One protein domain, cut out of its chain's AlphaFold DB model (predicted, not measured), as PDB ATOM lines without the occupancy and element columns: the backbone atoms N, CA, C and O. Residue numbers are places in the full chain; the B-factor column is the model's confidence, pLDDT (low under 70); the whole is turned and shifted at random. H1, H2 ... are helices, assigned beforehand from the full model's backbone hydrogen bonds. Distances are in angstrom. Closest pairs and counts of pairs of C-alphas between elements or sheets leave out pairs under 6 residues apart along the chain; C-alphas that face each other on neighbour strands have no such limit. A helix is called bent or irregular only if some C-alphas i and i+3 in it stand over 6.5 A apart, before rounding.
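This is residues 204 to 319 of the 432 residues of the protein "RNase H type-1 domain-containing protein" of Diversispora epigaea (UniProt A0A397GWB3). This is a loose, open string of short helices, with H5 nearest the middle and H4 near it, running back along it the opposite way. On one side of them H1, H2 and H3 follow one another with sharp corners, and residues 204 to 217 of H1 stick out as an arm; on the other side come H6 and a long loop, and residues 313 to 319 of H7 stick out at the far end. The printed part has 116 residues with seven named helices, H1 to H7 in order along the chain, and no named strand; the class is all helix. The whole is loose, with a radius of gyration of the C-alphas of 18.1 A, and spans 55 by 37 by 32 A.

H1, residues 204 to 219, is close to but not clearly touching H2, residues 222 to 229; their closest C-alphas, those of Lys 219 and Phe 228, are 7.2 A apart. Their lines are about perpendicular, at 84 degrees. H2 is irregular: C-alphas 223 and 226 are 7.1 A apart. H2 and H3, residues 231 to 236, touch only at the corner by their link, and only just, with 3 pairs of C-alphas within 8 A; the closest are those of Phe 228 and Thr 234, 5.7 A apart. Their lines are about perpendicular, at 88 degrees. H4, residues 239 to 245, is close to but not clearly touching H5, residues 258 to 271; their closest C-alphas, those of Thr 245 and Ala 267, are 7.8 A apart. These two run opposite ways at a shallow tilt of 32 degrees, only just short of steep. H6, residues 278 to 284, touches no helix; H7, residues 310 to 319, touches no helix; H6 and H7 are apart. Every O i to N i+4 pair is within hydrogen-bond range in H1, H3, H4, H5, H6 and H7; in H2 it is 2 of 4.

H1 begins at C-alpha 204, (-27.353, -5.825, -11.934), and is 22.2 A long. H2 measures 10.5 A, H3 8.7 A and H4 9.8 A. H5 is 19.9 A long, from C-alpha 258 at (-2.669, 7.689, -29.244) to C-alpha 271. H6 measures 9.7 A. H7 is 14.6 A long and ends at C-alpha 319, (2.626, 25.043, -47.011).

The two C-alphas farthest apart, those of Ile 205 and Gln 318, are 58.5 A apart. The printed part has no cut. The links from H4 to H5, 12 residues, and from H6 to H7, 25 residues, are long. The mean pLDDT of the printed part is 82.9; residue 305 and residues 307 to 319 are under 70.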
ATOM      1  N   LEU A 204     -26.820  -5.887 -10.572       88.31
ATOM      2  CA  LEU A 204     -27.353  -5.825 -11.934       88.31
ATOM      3  C   LEU A 204     -28.479  -4.797 -12.041       88.31
ATOM      4  O   LEU A 204     -28.491  -4.025 -13.001       88.31
ATOM      5  N   ILE A 205     -29.354  -4.721 -11.036       87.75
ATOM      6  CA  ILE A 205     -30.420  -3.712 -10.971       87.75
ATOM      7  C   ILE A 205     -29.820  -2.307 -10.944       87.75
ATOM      8  O   ILE A 205     -30.134  -1.486 -11.802       87.75
ATOM      9  N   VAL A 206     -28.886  -2.041 -10.028       90.44
ATOM     10  CA  VAL A 206     -28.208  -0.742  -9.908       90.44
ATOM     11  C   VAL A 206     -27.464  -0.390 -11.198       90.44
ATOM     12  O   VAL A 206     -27.499   0.759 -11.646       90.44
ATOM     13  N   LYS A 207     -26.811  -1.364 -11.844       91.62
ATOM     14  CA  LYS A 207     -26.155  -1.160 -13.142       91.62
ATOM     15  C   LYS A 207     -27.165  -0.772 -14.224       91.62
ATOM     16  O   LYS A 207     -26.929   0.209 -14.928       91.62
ATOM     17  N   LYS A 208     -28.284  -1.496 -14.339       90.94
ATOM     18  CA  LYS A 208     -29.343  -1.233 -15.326       90.94
ATOM     19  C   LYS A 208     -30.007   0.122 -15.082       90.94
ATOM     20  O   LYS A 208     -30.116   0.911 -16.015       90.94
ATOM     21  N   TYR A 209     -30.342   0.438 -13.833       92.00
ATOM     22  CA  TYR A 209     -30.874   1.741 -13.433       92.00
ATOM     23  C   TYR A 209     -29.932   2.878 -13.842       92.00
ATOM     24  O   TYR A 209     -30.339   3.806 -14.538       92.00
ATOM     25  N   ASN A 210     -28.644   2.779 -13.501       94.25
ATOM     26  CA  ASN A 210     -27.664   3.799 -13.872       94.25
ATOM     27  C   ASN A 210     -27.483   3.922 -15.391       94.25
ATOM     28  O   ASN A 210     -27.300   5.032 -15.891       94.25
ATOM     29  N   GLN A 211     -27.533   2.815 -16.135       93.62
ATOM     30  CA  GLN A 211     -27.497   2.845 -17.599       93.62
ATOM     31  C   GLN A 211     -28.710   3.582 -18.173       93.62
ATOM     32  O   GLN A 211     -28.532   4.458 -19.017       93.62
ATOM     33  N   ILE A 212     -29.917   3.272 -17.697       93.38
ATOM     34  CA  ILE A 212     -31.160   3.920 -18.136       93.38
ATOM     35  C   ILE A 212     -31.130   5.408 -17.788       93.38
ATOM     36  O   ILE A 212     -31.309   6.237 -18.674       93.38
ATOM     37  N   LYS A 213     -30.795   5.756 -16.541       94.88
ATOM     38  CA  LYS A 213     -30.687   7.146 -16.079       94.88
ATOM     39  C   LYS A 213     -29.696   7.955 -16.917       94.88
ATOM     40  O   LYS A 213     -29.998   9.072 -17.329       94.88
ATOM     41  N   LYS A 214     -28.515   7.395 -17.208       92.44
ATOM     42  CA  LYS A 214     -27.510   8.050 -18.065       92.44
ATOM     43  C   LYS A 214     -28.007   8.221 -19.499       92.44
ATOM     44  O   LYS A 214     -27.822   9.294 -20.063       92.44
ATOM     45  N   ARG A 215     -28.654   7.200 -20.072       89.25
ATOM     46  CA  ARG A 215     -29.237   7.264 -21.424       89.25
ATOM     47  C   ARG A 215     -30.345   8.305 -21.517       89.25
ATOM     48  O   ARG A 215     -30.329   9.091 -22.452       89.25
ATOM     49  N   GLN A 216     -31.253   8.350 -20.543       90.44
ATOM     50  CA  GLN A 216     -32.305   9.367 -20.477       90.44
ATOM     51  C   GLN A 216     -31.708  10.767 -20.376       90.44
ATOM     52  O   GLN A 216     -32.053  11.623 -21.183       90.44
ATOM     53  N   LYS A 217     -30.745  10.979 -19.465       91.12
ATOM     54  CA  LYS A 217     -30.070  12.275 -19.317       91.12
ATOM     55  C   LYS A 217     -29.388  12.717 -20.613       91.12
ATOM     56  O   LYS A 217     -29.482  13.885 -20.971       91.12
ATOM     57  N   TRP A 218     -28.708  11.800 -21.303       87.00
ATOM     58  CA  TRP A 218     -28.068  12.077 -22.590       87.00
ATOM     59  C   TRP A 218     -29.100  12.410 -23.677       87.00
ATOM     60  O   TRP A 218     -28.987  13.456 -24.305       87.00
ATOM     61  N   LYS A 219     -30.159  11.600 -23.813       85.12
ATOM     62  CA  LYS A 219     -31.266  11.838 -24.756       85.12
ATOM     63  C   LYS A 219     -31.944  13.195 -24.530       85.12
ATOM     64  O   LYS A 219     -32.337  13.846 -25.487       85.12
ATOM     65  N   SER A 220     -32.077  13.624 -23.274       86.75
ATOM     66  CA  SER A 220     -32.757  14.874 -22.905       86.75
ATOM     67  C   SER A 220     -31.925  16.147 -23.091       86.75
ATOM     68  O   SER A 220     -32.428  17.233 -22.820       86.75
ATOM     69  N   GLN A 221     -30.652  16.055 -23.494       87.38
ATOM     70  CA  GLN A 221     -29.837  17.255 -23.708       87.38
ATOM     71  C   GLN A 221     -30.392  18.073 -24.880       87.38
ATOM     72  O   GLN A 221     -30.694  17.504 -25.926       87.38
ATOM     73  N   ASN A 222     -30.442  19.402 -24.738       85.06
ATOM     74  CA  ASN A 222     -31.001  20.318 -25.748       85.06
ATOM     75  C   ASN A 222     -30.454  20.068 -27.163       85.06
ATOM     76  O   ASN A 222     -31.212  20.051 -28.121       85.06
ATOM     77  N   ARG A 223     -29.156  19.769 -27.282       82.31
ATOM     78  CA  ARG A 223     -28.485  19.463 -28.559       82.31
ATOM     79  C   ARG A 223     -29.037  18.246 -29.306       82.31
ATOM     80  O   ARG A 223     -28.877  18.144 -30.509       82.31
ATOM     81  N   PHE A 224     -29.662  17.308 -28.597       84.38
ATOM     82  CA  PHE A 224     -30.262  16.123 -29.202       84.38
ATOM     83  C   PHE A 224     -31.787  16.228 -29.308       84.38
ATOM     84  O   PHE A 224     -32.412  15.303 -29.827       84.38
ATOM     85  N   GLN A 225     -32.403  17.324 -28.842       81.69
ATOM     86  CA  GLN A 225     -33.856  17.481 -28.903       81.69
ATOM     87  C   GLN A 225     -34.354  17.463 -30.346       81.69
ATOM     88  O   GLN A 225     -35.268  16.706 -30.639       81.69
ATOM     89  N   GLU A 226     -33.711  18.180 -31.268       80.12
ATOM     90  CA  GLU A 226     -34.121  18.176 -32.682       80.12
ATOM     91  C   GLU A 226     -34.056  16.788 -33.329       80.12
ATOM     92  O   GLU A 226     -34.866  16.467 -34.196       80.12
ATOM     93  N   ILE A 227     -33.105  15.955 -32.893       82.62
ATOM     94  CA  ILE A 227     -32.947  14.588 -33.392       82.62
ATOM     95  C   ILE A 227     -34.032  13.683 -32.808       82.62
ATOM     96  O   ILE A 227     -34.622  12.911 -33.553       82.62
ATOM     97  N   PHE A 228     -34.292  13.765 -31.496       83.00
ATOM     98  CA  PHE A 228     -35.168  12.829 -30.779       83.00
ATOM     99  C   PHE A 228     -36.641  13.243 -30.672       83.00
ATOM    100  O   PHE A 228     -37.461  12.396 -30.313       83.00
ATOM    101  N   VAL A 229     -36.978  14.511 -30.925       81.38
ATOM    102  CA  VAL A 229     -38.367  14.998 -31.023       81.38
ATOM    103  C   VAL A 229     -38.966  14.610 -32.374       81.38
ATOM    104  O   VAL A 229     -40.134  14.242 -32.447       81.38
ATOM    105  N   ASP A 230     -38.156  14.636 -33.431       83.19
ATOM    106  CA  ASP A 230     -38.551  14.221 -34.772       83.19
ATOM    107  C   ASP A 230     -38.319  12.710 -34.951       83.19
ATOM    108  O   ASP A 230     -37.193  12.221 -35.106       83.19
ATOM    109  N   GLN A 231     -39.414  11.949 -34.905       79.81
ATOM    110  CA  GLN A 231     -39.376  10.492 -35.021       79.81
ATOM    111  C   GLN A 231     -38.866  10.030 -36.396       79.81
ATOM    112  O   GLN A 231     -38.189   9.002 -36.473       79.81
ATOM    113  N   GLU A 232     -39.115  10.800 -37.459       84.56
ATOM    114  CA  GLU A 232     -38.658  10.483 -38.810       84.56
ATOM    115  C   GLU A 232     -37.131  10.629 -38.909       84.56
ATOM    116  O   GLU A 232     -36.443   9.735 -39.409       84.56
ATOM    117  N   LYS A 233     -36.569  11.710 -38.350       81.62
ATOM    118  CA  LYS A 233     -35.108  11.885 -38.253       81.62
ATOM    119  C   LYS A 233     -34.458  10.815 -37.386       81.62
ATOM    120  O   LYS A 233     -33.434  10.262 -37.781       81.62
ATOM    121  N   THR A 234     -35.050  10.483 -36.235       83.94
ATOM    122  CA  THR A 234     -34.519   9.430 -35.350       83.94
ATOM    123  C   THR A 234     -34.424   8.082 -36.065       83.94
ATOM    124  O   THR A 234     -33.432   7.376 -35.883       83.94
ATOM    125  N   GLN A 235     -35.435   7.720 -36.862       86.31
ATOM    126  CA  GLN A 235     -35.481   6.445 -37.589       86.31
ATOM    127  C   GLN A 235     -34.512   6.390 -38.775       86.31
ATOM    128  O   GLN A 235     -34.026   5.311 -39.106       86.31
ATOM    129  N   LYS A 236     -34.183   7.537 -39.384       89.06
ATOM    130  CA  LYS A 236     -33.175   7.629 -40.455       89.06
ATOM    131  C   LYS A 236     -31.743   7.384 -39.961       89.06
ATOM    132  O   LYS A 236     -30.866   7.095 -40.772       89.06
ATOM    133  N   ILE A 237     -31.486   7.502 -38.656       86.94
ATOM    134  CA  ILE A 237     -30.155   7.290 -38.077       86.94
ATOM    135  C   ILE A 237     -29.960   5.806 -37.754       86.94
ATOM    136  O   ILE A 237     -30.592   5.260 -36.849       86.94
ATOM    137  N   ASP A 238     -29.001   5.166 -38.424       89.56
ATOM    138  CA  ASP A 238     -28.496   3.857 -38.001       89.56
ATOM    139  C   ASP A 238     -27.604   4.010 -36.758       89.56
ATOM    140  O   ASP A 238     -26.375   4.098 -36.835       89.56
ATOM    141  N   TRP A 239     -28.241   4.005 -35.586       85.94
ATOM    142  CA  TRP A 239     -27.566   4.107 -34.292       85.94
ATOM    143  C   TRP A 239     -26.535   3.000 -34.063       85.94
ATOM    144  O   TRP A 239     -25.504   3.246 -33.434       85.94
ATOM    145  N   CYS A 240     -26.775   1.789 -34.574       86.38
ATOM    146  CA  CYS A 240     -25.830   0.684 -34.445       86.38
ATOM    147  C   CYS A 240     -24.524   1.012 -35.169       86.38
ATOM    148  O   CYS A 240     -23.443   0.833 -34.600       86.38
ATOM    149  N   THR A 241     -24.612   1.527 -36.394       87.69
ATOM    150  CA  THR A 241     -23.441   1.965 -37.156       87.69
ATOM    151  C   THR A 241     -22.813   3.218 -36.545       87.69
ATOM    152  O   THR A 241     -21.598   3.231 -36.350       87.69
ATOM    153  N   THR A 242     -23.598   4.213 -36.119       87.75
ATOM    154  CA  THR A 242     -23.085   5.414 -35.432       87.75
ATOM    155  C   THR A 242     -22.253   5.055 -34.198       87.75
ATOM    156  O   THR A 242     -21.122   5.510 -34.055       87.75
ATOM    157  N   PHE A 243     -22.745   4.190 -33.306       85.25
ATOM    158  CA  PHE A 243     -21.978   3.812 -32.112       85.25
ATOM    159  C   PHE A 243     -20.741   2.959 -32.433       85.25
ATOM    160  O   PHE A 243     -19.748   3.042 -31.706       85.25
ATOM    161  N   LYS A 244     -20.756   2.183 -33.528       83.88
ATOM    162  CA  LYS A 244     -19.558   1.483 -34.024       83.88
ATOM    163  C   LYS A 244     -18.497   2.471 -34.522       83.88
ATOM    164  O   LYS A 244     -17.323   2.284 -34.216       83.88
ATOM    165  N   THR A 245     -18.880   3.538 -35.228       84.94
ATOM    166  CA  THR A 245     -17.918   4.527 -35.755       84.94
ATOM    167  C   THR A 245     -17.318   5.421 -34.670       84.94
ATOM    168  O   THR A 245     -16.150   5.793 -34.775       84.94
ATOM    169  N   LEU A 246     -18.042   5.695 -33.575       85.12
ATOM    170  CA  LEU A 246     -17.481   6.392 -32.404       85.12
ATOM    171  C   LEU A 246     -16.300   5.648 -31.774       85.12
ATOM    172  O   LEU A 246     -15.485   6.239 -31.059       85.12
ATOM    173  N   HIS A 247     -16.244   4.333 -31.963       82.44
ATOM    174  CA  HIS A 247     -15.358   3.427 -31.255       82.44
ATOM    175  C   HIS A 247     -14.649   2.490 -32.245       82.44
ATOM    176  O   HIS A 247     -14.924   1.290 -32.253       82.44
ATOM    177  N   PRO A 248     -13.709   3.019 -33.058       75.25
ATOM    178  CA  PRO A 248     -13.075   2.272 -34.150       75.25
ATOM    179  C   PRO A 248     -12.283   1.044 -33.674       75.25
ATOM    180  O   PRO A 248     -12.106   0.092 -34.429       75.25
ATOM    181  N   SER A 249     -11.843   1.031 -32.414       82.31
ATOM    182  CA  SER A 249     -11.347  -0.168 -31.733       82.31
ATOM    183  C   SER A 249     -12.188  -0.517 -30.499       82.31
ATOM    184  O   SER A 249     -12.922   0.319 -29.951       82.31
ATOM    185  N   LYS A 250     -12.066  -1.764 -30.022       80.88
ATOM    186  CA  LYS A 250     -12.739  -2.224 -28.796       80.88
ATOM    187  C   LYS A 250     -12.343  -1.337 -27.609       80.88
ATOM    188  O   LYS A 250     -11.160  -1.169 -27.335       80.88
ATOM    189  N   ILE A 251     -13.334  -0.826 -26.871       75.88
ATOM    190  CA  ILE A 251     -13.116  -0.022 -25.646       75.88
ATOM    191  C   ILE A 251     -12.299  -0.800 -24.603       75.88
ATOM    192  O   ILE A 251     -11.565  -0.210 -23.822       75.88
ATOM    193  N   THR A 252     -12.416  -2.128 -24.598       76.25
ATOM    194  CA  THR A 252     -11.752  -3.035 -23.654       76.25
ATOM    195  C   THR A 252     -10.334  -3.427 -24.077       76.25
ATOM    196  O   THR A 252      -9.832  -4.445 -23.612       76.25
ATOM    197  N   ASN A 253      -9.719  -2.703 -25.013       74.88
ATOM    198  CA  ASN A 253      -8.336  -2.956 -25.397       74.88
ATOM    199  C   ASN A 253      -7.406  -2.567 -24.236       74.88
ATOM    200  O   ASN A 253      -7.513  -1.468 -23.696       74.88
ATOM    201  N   ASP A 254      -6.507  -3.468 -23.854       77.25
ATOM    202  CA  ASP A 254      -5.546  -3.308 -22.755       77.25
ATOM    203  C   ASP A 254      -4.358  -2.407 -23.131       77.25
ATOM    204  O   ASP A 254      -3.574  -1.993 -22.275       77.25
ATOM    205  N   LYS A 255      -4.233  -2.055 -24.416       77.81
ATOM    206  CA  LYS A 255      -3.174  -1.191 -24.944       77.81
ATOM    207  C   LYS A 255      -3.699   0.197 -25.284       77.81
ATOM    208  O   LYS A 255      -4.611   0.361 -26.094       77.81
ATOM    209  N   THR A 256      -3.040   1.217 -24.741       76.88
ATOM    210  CA  THR A 256      -3.327   2.617 -25.078       76.88
ATOM    211  C   THR A 256      -2.721   2.962 -26.441       76.88
ATOM    212  O   THR A 256      -1.518   2.821 -26.647       76.88
ATOM    213  N   ASN A 257      -3.544   3.436 -27.381       84.06
ATOM    214  CA  ASN A 257      -3.103   3.906 -28.695       84.06
ATOM    215  C   ASN A 257      -3.490   5.378 -28.885       84.06
ATOM    216  O   ASN A 257      -4.670   5.722 -28.922       84.06
ATOM    217  N   ARG A 258      -2.484   6.242 -29.061       87.19
ATOM    218  CA  ARG A 258      -2.669   7.689 -29.244       87.19
ATOM    219  C   ARG A 258      -3.555   8.036 -30.442       87.19
ATOM    220  O   ARG A 258      -4.348   8.967 -30.370       87.19
ATOM    221  N   GLU A 259      -3.420   7.311 -31.547       85.38
ATOM    222  CA  GLU A 259      -4.219   7.556 -32.748       85.38
ATOM    223  C   GLU A 259      -5.690   7.190 -32.525       85.38
ATOM    224  O   GLU A 259      -6.573   7.957 -32.909       85.38
ATOM    225  N   ASP A 260      -5.954   6.067 -31.852       84.88
ATOM    226  CA  ASP A 260      -7.315   5.670 -31.475       84.88
ATOM    227  C   ASP A 260      -7.951   6.688 -30.525       84.88
ATOM    228  O   ASP A 260      -9.081   7.118 -30.751       84.88
ATOM    229  N   GLN A 261      -7.203   7.142 -29.515       85.56
ATOM    230  CA  GLN A 261      -7.664   8.151 -28.562       85.56
ATOM    231  C   GLN A 261      -8.062   9.457 -29.261       85.56
ATOM    232  O   GLN A 261      -9.115  10.018 -28.954       85.56
ATOM    233  N   ILE A 262      -7.250   9.934 -30.213       87.31
ATOM    234  CA  ILE A 262      -7.547  11.152 -30.981       87.31
ATOM    235  C   ILE A 262      -8.816  10.957 -31.815       87.31
ATOM    236  O   ILE A 262      -9.721  11.786 -31.725       87.31
ATOM    237  N   LYS A 263      -8.916   9.856 -32.575       87.31
ATOM    238  CA  LYS A 263     -10.093   9.561 -33.412       87.31
ATOM    239  C   LYS A 263     -11.366   9.456 -32.574       87.31
ATOM    240  O   LYS A 263     -12.370  10.080 -32.901       87.31
ATOM    241  N   ARG A 264     -11.307   8.738 -31.451       88.44
ATOM    242  CA  ARG A 264     -12.427   8.570 -30.517       88.44
ATOM    243  C   ARG A 264     -12.830   9.887 -29.863       88.44
ATOM    244  O   ARG A 264     -14.018  10.184 -29.784       88.44
ATOM    245  N   SER A 265     -11.863  10.690 -29.411       89.31
ATOM    246  CA  SER A 265     -12.148  12.006 -28.831       89.31
ATOM    247  C   SER A 265     -12.788  12.937 -29.853       89.31
ATOM    248  O   SER A 265     -13.743  13.625 -29.505       89.31
ATOM    249  N   PHE A 266     -12.279  12.955 -31.087       89.00
ATOM    250  CA  PHE A 266     -12.838  13.759 -32.164       89.00
ATOM    251  C   PHE A 266     -14.273  13.332 -32.480       89.00
ATOM    252  O   PHE A 266     -15.169  14.166 -32.423       89.00
ATOM    253  N   ALA A 267     -14.513  12.036 -32.701       89.31
ATOM    254  CA  ALA A 267     -15.843  11.506 -32.994       89.31
ATOM    255  C   ALA A 267     -16.844  11.778 -31.859       89.31
ATOM    256  O   ALA A 267     -17.978  12.174 -32.112       89.31
ATOM    257  N   MET A 268     -16.420  11.630 -30.599       88.44
ATOM    258  CA  MET A 268     -17.281  11.905 -29.448       88.44
ATOM    259  C   MET A 268     -17.600  13.397 -29.312       88.44
ATOM    260  O   MET A 268     -18.737  13.751 -29.009       88.44
ATOM    261  N   LYS A 269     -16.622  14.278 -29.549       88.44
ATOM    262  CA  LYS A 269     -16.857  15.727 -29.573       88.44
ATOM    263  C   LYS A 269     -17.784  16.109 -30.717       88.44
ATOM    264  O   LYS A 269     -18.710  16.866 -30.485       88.44
ATOM    265  N   LEU A 270     -17.580  15.549 -31.906       87.19
ATOM    266  CA  LEU A 270     -18.426  15.802 -33.067       87.19
ATOM    267  C   LEU A 270     -19.879  15.387 -32.801       87.19
ATOM    268  O   LEU A 270     -20.771  16.212 -32.955       87.19
ATOM    269  N   LEU A 271     -20.112  14.160 -32.315       86.69
ATOM    270  CA  LEU A 271     -21.460  13.671 -31.996       86.69
ATOM    271  C   LEU A 271     -22.170  14.537 -30.952       86.69
ATOM    272  O   LEU A 271     -23.371  14.747 -31.041       86.69
ATOM    273  N   ASN A 272     -21.440  14.998 -29.935       84.81
ATOM    274  CA  ASN A 272     -22.012  15.830 -28.879       84.81
ATOM    275  C   ASN A 272     -21.949  17.326 -29.211       84.81
ATOM    276  O   ASN A 272     -22.241  18.133 -28.342       84.81
ATOM    277  N   GLU A 273     -21.556  17.711 -30.420       83.69
ATOM    278  CA  GLU A 273     -21.348  19.100 -30.824       83.69
ATOM    279  C   GLU A 273     -20.395  19.929 -29.934       83.69
ATOM    280  O   GLU A 273     -20.560  21.137 -29.789       83.69
ATOM    281  N   GLU A 274     -19.381  19.289 -29.354       86.31
ATOM    282  CA  GLU A 274     -18.373  19.850 -28.435       86.31
ATOM    283  C   GLU A 274     -17.002  20.043 -29.106       86.31
ATOM    284  O   GLU A 274     -15.949  20.019 -28.454       86.31
ATOM    285  N   LEU A 275     -16.962  20.158 -30.437       87.25
ATOM    286  CA  LEU A 275     -15.729  20.590 -31.086       87.25
ATOM    287  C   LEU A 275     -15.456  22.050 -30.702       87.25
ATOM    288  O   LEU A 275     -16.388  22.835 -30.527       87.25
ATOM    289  N   PRO A 276     -14.182  22.433 -30.547       86.00
ATOM    290  CA  PRO A 276     -13.824  23.756 -30.063       86.00
ATOM    291  C   PRO A 276     -13.874  24.795 -31.198       86.00
ATOM    292  O   PRO A 276     -12.861  25.431 -31.495       86.00
ATOM    293  N   VAL A 277     -15.038  24.920 -31.834       87.06
ATOM    294  CA  VAL A 277     -15.364  25.897 -32.884       87.06
ATOM    295  C   VAL A 277     -15.717  27.254 -32.272       87.06
ATOM    296  O   VAL A 277     -16.076  27.323 -31.090       87.06
ATOM    297  N   MET A 278     -15.620  28.341 -33.044       88.00
ATOM    298  CA  MET A 278     -15.833  29.697 -32.507       88.00
ATOM    299  C   MET A 278     -17.207  29.913 -31.879       88.00
ATOM    300  O   MET A 278     -17.271  30.527 -30.819       88.00
ATOM    301  N   THR A 279     -18.282  29.341 -32.431       88.25
ATOM    302  CA  THR A 279     -19.621  29.402 -31.806       88.25
ATOM    303  C   THR A 279     -19.623  28.846 -30.378       88.25
ATOM    304  O   THR A 279     -20.112  29.498 -29.455       88.25
ATOM    305  N   ARG A 280     -18.999  27.681 -30.151       88.38
ATOM    306  CA  ARG A 280     -18.878  27.065 -28.818       88.38
ATOM    307  C   ARG A 280     -17.932  27.835 -27.906       88.38
ATOM    308  O   ARG A 280     -18.239  28.054 -26.739       88.38
ATOM    309  N   ARG A 281     -16.786  28.275 -28.424       88.62
ATOM    310  CA  ARG A 281     -15.809  29.068 -27.661       88.62
ATOM    311  C   ARG A 281     -16.404  30.389 -27.178       88.62
ATOM    312  O   ARG A 281     -16.264  30.708 -26.000       88.62
ATOM    313  N   PHE A 282     -17.113  31.096 -28.056       90.81
ATOM    314  CA  PHE A 282     -17.852  32.312 -27.733       90.81
ATOM    315  C   PHE A 282     -18.926  32.051 -26.675       90.81
ATOM    316  O   PHE A 282     -18.980  32.760 -25.677       90.81
ATOM    317  N   GLN A 283     -19.705  30.974 -26.827       88.62
ATOM    318  CA  GLN A 283     -20.716  30.578 -25.845       88.62
ATOM    319  C   GLN A 283     -20.120  30.297 -24.453       88.62
ATOM    320  O   GLN A 283     -20.717  30.666 -23.443       88.62
ATOM    321  N   HIS A 284     -18.956  29.643 -24.373       88.31
ATOM    322  CA  HIS A 284     -18.318  29.304 -23.097       88.31
ATOM    323  C   HIS A 284     -17.537  30.462 -22.465       88.31
ATOM    324  O   HIS A 284     -17.460  30.548 -21.240       88.31
ATOM    325  N   GLN A 285     -16.911  31.320 -23.273       90.88
ATOM    326  CA  GLN A 285     -16.025  32.393 -22.813       90.88
ATOM    327  C   GLN A 285     -16.227  33.683 -23.633       90.88
ATOM    328  O   GLN A 285     -15.308  34.127 -24.327       90.88
ATOM    329  N   PRO A 286     -17.395  34.342 -23.522       90.12
ATOM    330  CA  PRO A 286     -17.719  35.530 -24.323       90.12
ATOM    331  C   PRO A 286     -16.836  36.750 -24.005       90.12
ATOM    332  O   PRO A 286     -16.769  37.692 -24.781       90.12
ATOM    333  N   HIS A 287     -16.124  36.738 -22.874       91.12
ATOM    334  CA  HIS A 287     -15.155  37.776 -22.511       91.12
ATOM    335  C   HIS A 287     -13.807  37.631 -23.242       91.12
ATOM    336  O   HIS A 287     -13.049  38.594 -23.310       91.12
ATOM    337  N   ILE A 288     -13.490  36.440 -23.768       91.62
ATOM    338  CA  ILE A 288     -12.241  36.168 -24.504       91.62
ATOM    339  C   ILE A 288     -12.469  36.286 -26.010       91.62
ATOM    340  O   ILE A 288     -11.640  36.848 -26.727       91.62
ATOM    341  N   TYR A 289     -13.588  35.752 -26.501       87.56
ATOM    342  CA  TYR A 289     -13.909  35.725 -27.924       87.56
ATOM    343  C   TYR A 289     -14.913  36.836 -28.239       87.56
ATOM    344  O   TYR A 289     -15.954  36.915 -27.602       87.56
ATOM    345  N   LYS A 290     -14.596  37.704 -29.208       84.19
ATOM    346  CA  LYS A 290     -15.407  38.895 -29.524       84.19
ATOM    347  C   LYS A 290     -16.719  38.562 -30.233       84.19
ATOM    348  O   LYS A 290     -17.724  39.222 -29.998       84.19
ATOM    349  N   ASP A 291     -16.693  37.559 -31.103       88.50
ATOM    350  CA  ASP A 291     -17.837  37.101 -31.881       88.50
ATOM    351  C   ASP A 291     -17.674  35.602 -32.236       88.50
ATOM    352  O   ASP A 291     -16.575  35.050 -32.095       88.50
ATOM    353  N   PRO A 292     -18.755  34.911 -32.650       88.31
ATOM    354  CA  PRO A 292     -18.714  33.493 -33.015       88.31
ATOM    355  C   PRO A 292     -18.219  33.234 -34.449       88.31
ATOM    356  O   PRO A 292     -18.337  32.105 -34.941       88.31
ATOM    357  N   LYS A 293     -17.703  34.247 -35.160       87.19
ATOM    358  CA  LYS A 293     -17.309  34.107 -36.564       87.19
ATOM    359  C   LYS A 293     -15.991  33.363 -36.692       87.19
ATOM    360  O   LYS A 293     -15.130  33.390 -35.813       87.19
ATOM    361  N   CYS A 294     -15.824  32.702 -37.830       83.25
ATOM    362  CA  CYS A 294     -14.585  32.024 -38.168       83.25
ATOM    363  C   CYS A 294     -13.415  33.013 -38.163       83.25
ATOM    364  O   CYS A 294     -13.431  34.010 -38.885       83.25
ATOM    365  N   VAL A 295     -12.363  32.690 -37.410       78.00
ATOM    366  CA  VAL A 295     -11.160  33.536 -37.284       78.00
ATOM    367  C   VAL A 295     -10.400  33.698 -38.599       78.00
ATOM    368  O   VAL A 295      -9.588  34.608 -38.745       78.00
ATOM    369  N   LEU A 296     -10.656  32.812 -39.562       76.50
ATOM    370  CA  LEU A 296     -10.017  32.839 -40.865       76.50
ATOM    371  C   LEU A 296     -10.842  33.649 -41.860       76.50
ATOM    372  O   LEU A 296     -10.336  34.634 -42.380       76.50
ATOM    373  N   CYS A 297     -12.100  33.305 -42.145       78.44
ATOM    374  CA  CYS A 297     -12.858  34.085 -43.135       78.44
ATOM    375  C   CYS A 297     -13.475  35.374 -42.574       78.44
ATOM    376  O   CYS A 297     -13.692  36.303 -43.345       78.44
ATOM    377  N   GLY A 298     -13.792  35.435 -41.277       77.94
ATOM    378  CA  GLY A 298     -14.483  36.565 -40.641       77.94
ATOM    379  C   GLY A 298     -15.914  36.816 -41.141       77.94
ATOM    380  O   GLY A 298     -16.513  37.829 -40.785       77.94
ATOM    381  N   ARG A 299     -16.463  35.933 -41.989       76.50
ATOM    382  CA  ARG A 299     -17.748  36.133 -42.687       76.50
ATOM    383  C   ARG A 299     -18.906  35.384 -42.038       76.50
ATOM    384  O   ARG A 299     -19.964  35.971 -41.841       76.50
ATOM    385  N   TYR A 300     -18.695  34.116 -41.695       81.69
ATOM    386  CA  TYR A 300     -19.733  33.214 -41.193       81.69
ATOM    387  C   TYR A 300     -19.434  32.763 -39.766       81.69
ATOM    388  O   TYR A 300     -18.266  32.706 -39.367       81.69
ATOM    389  N   GLU A 301     -20.479  32.415 -39.014       84.19
ATOM    390  CA  GLU A 301     -20.336  31.727 -37.730       84.19
ATOM    391  C   GLU A 301     -19.641  30.376 -37.918       84.19
ATOM    392  O   GLU A 301     -19.993  29.594 -38.804       84.19
ATOM    393  N   GLU A 302     -18.636  30.094 -37.092       83.19
ATOM    394  CA  GLU A 302     -17.923  28.819 -37.153       83.19
ATOM    395  C   GLU A 302     -18.640  27.792 -36.274       83.19
ATOM    396  O   GLU A 302     -18.543  27.824 -35.043       83.19
ATOM    397  N   ASN A 303     -19.368  26.879 -36.908       80.94
ATOM    398  CA  ASN A 303     -19.994  25.719 -36.275       80.94
ATOM    399  C   ASN A 303     -19.326  24.412 -36.754       80.94
ATOM    400  O   ASN A 303     -18.387  24.433 -37.548       80.94
ATOM    401  N   ASN A 304     -19.800  23.254 -36.283       74.31
ATOM    402  CA  ASN A 304     -19.214  21.952 -36.653       74.31
ATOM    403  C   ASN A 304     -19.377  21.596 -38.139       74.31
ATOM    404  O   ASN A 304     -18.672  20.717 -38.626       74.31
ATOM    405  N   LEU A 305     -20.310  22.257 -38.830       69.12
ATOM    406  CA  LEU A 305     -20.586  22.106 -40.257       69.12
ATOM    407  C   LEU A 305     -19.893  23.188 -41.096       69.12
ATOM    408  O   LEU A 305     -20.070  23.217 -42.310       69.12
ATOM    409  N   HIS A 306     -19.087  24.067 -40.485       70.50
ATOM    410  CA  HIS A 306     -18.196  24.973 -41.207       70.50
ATOM    411  C   HIS A 306     -17.022  24.151 -41.766       70.50
ATOM    412  O   HIS A 306     -15.891  24.217 -41.289       70.50
ATOM    413  N   GLU A 307     -17.357  23.294 -42.736       54.56
ATOM    414  CA  GLU A 307     -16.673  22.048 -43.095       54.56
ATOM    415  C   GLU A 307     -15.240  22.266 -43.591       54.56
ATOM    416  O   GLU A 307     -14.387  21.385 -43.474       54.56
ATOM    417  N   ARG A 308     -14.929  23.471 -44.075       60.25
ATOM    418  CA  ARG A 308     -13.565  23.939 -44.319       60.25
ATOM    419  C   ARG A 308     -13.616  25.404 -44.721       60.25
ATOM    420  O   ARG A 308     -14.217  25.744 -45.734       60.25
ATOM    421  N   CYS A 309     -12.969  26.282 -43.963       66.00
ATOM    422  CA  CYS A 309     -12.794  27.656 -44.419       66.00
ATOM    423  C   CYS A 309     -11.903  27.652 -45.676       66.00
ATOM    424  O   CYS A 309     -10.811  27.083 -45.636       66.00
ATOM    425  N   GLU A 310     -12.341  28.288 -46.770       66.31
ATOM    426  CA  GLU A 310     -11.597  28.372 -48.047       66.31
ATOM    427  C   GLU A 310     -10.133  28.802 -47.840       66.31
ATOM    428  O   GLU A 310      -9.214  28.229 -48.418       66.31
ATOM    429  N   ARG A 311      -9.896  29.707 -46.883       64.00
ATOM    430  CA  ARG A 311      -8.555  30.185 -46.523       64.00
ATOM    431  C   ARG A 311      -7.649  29.123 -45.878       64.00
ATOM    432  O   ARG A 311      -6.432  29.246 -45.970       64.00
ATOM    433  N   VAL A 312      -8.196  28.090 -45.223       63.28
ATOM    434  CA  VAL A 312      -7.407  26.942 -44.714       63.28
ATOM    435  C   VAL A 312      -6.897  26.109 -45.876       63.28
ATOM    436  O   VAL A 312      -5.739  25.711 -45.873       63.28
ATOM    437  N   ILE A 313      -7.756  25.863 -46.868       64.75
ATOM    438  CA  ILE A 313      -7.408  25.077 -48.055       64.75
ATOM    439  C   ILE A 313      -6.273  25.774 -48.805       64.75
ATOM    440  O   ILE A 313      -5.265  25.145 -49.121       64.75
ATOM    441  N   GLU A 314      -6.406  27.082 -49.021       66.88
ATOM    442  CA  GLU A 314      -5.370  27.904 -49.648       66.88
ATOM    443  C   GLU A 314      -4.049  27.863 -48.864       66.88
ATOM    444  O   GLU A 314      -2.988  27.662 -49.453       66.88
ATOM    445  N   TRP A 315      -4.098  27.980 -47.533       67.00
ATOM    446  CA  TRP A 315      -2.902  27.947 -46.686       67.00
ATOM    447  C   TRP A 315      -2.219  26.568 -46.652       67.00
ATOM    448  O   TRP A 315      -0.993  26.490 -46.720       67.00
ATOM    449  N   GLU A 316      -2.974  25.468 -46.577       65.00
ATOM    450  CA  GLU A 316      -2.426  24.102 -46.597       65.00
ATOM    451  C   GLU A 316      -1.728  23.790 -47.929       65.00
ATOM    452  O   GLU A 316      -0.636  23.216 -47.928       65.00
ATOM    453  N   LEU A 317      -2.326  24.218 -49.050       67.19
ATOM    454  CA  LEU A 317      -1.737  24.104 -50.388       67.19
ATOM    455  C   LEU A 317      -0.444  24.917 -50.512       67.19
ATOM    456  O   LEU A 317       0.518  24.454 -51.119       67.19
ATOM    457  N   GLN A 318      -0.392  26.097 -49.893       68.94
ATOM    458  CA  GLN A 318       0.806  26.937 -49.875       68.94
ATOM    459  C   GLN A 318       1.943  26.364 -49.003       68.94
ATOM    460  O   GLN A 318       3.100  26.709 -49.233       68.94
ATOM    461  N   ASN A 319       1.653  25.492 -48.024       64.56
ATOM    462  CA  ASN A 319       2.626  25.043 -47.011       64.56
ATOM    463  C   ASN A 319       3.014  23.547 -47.072       64.56
ATOM    464  O   ASN A 319       3.794  23.095 -46.232       64.56
TER     465      ASN A 319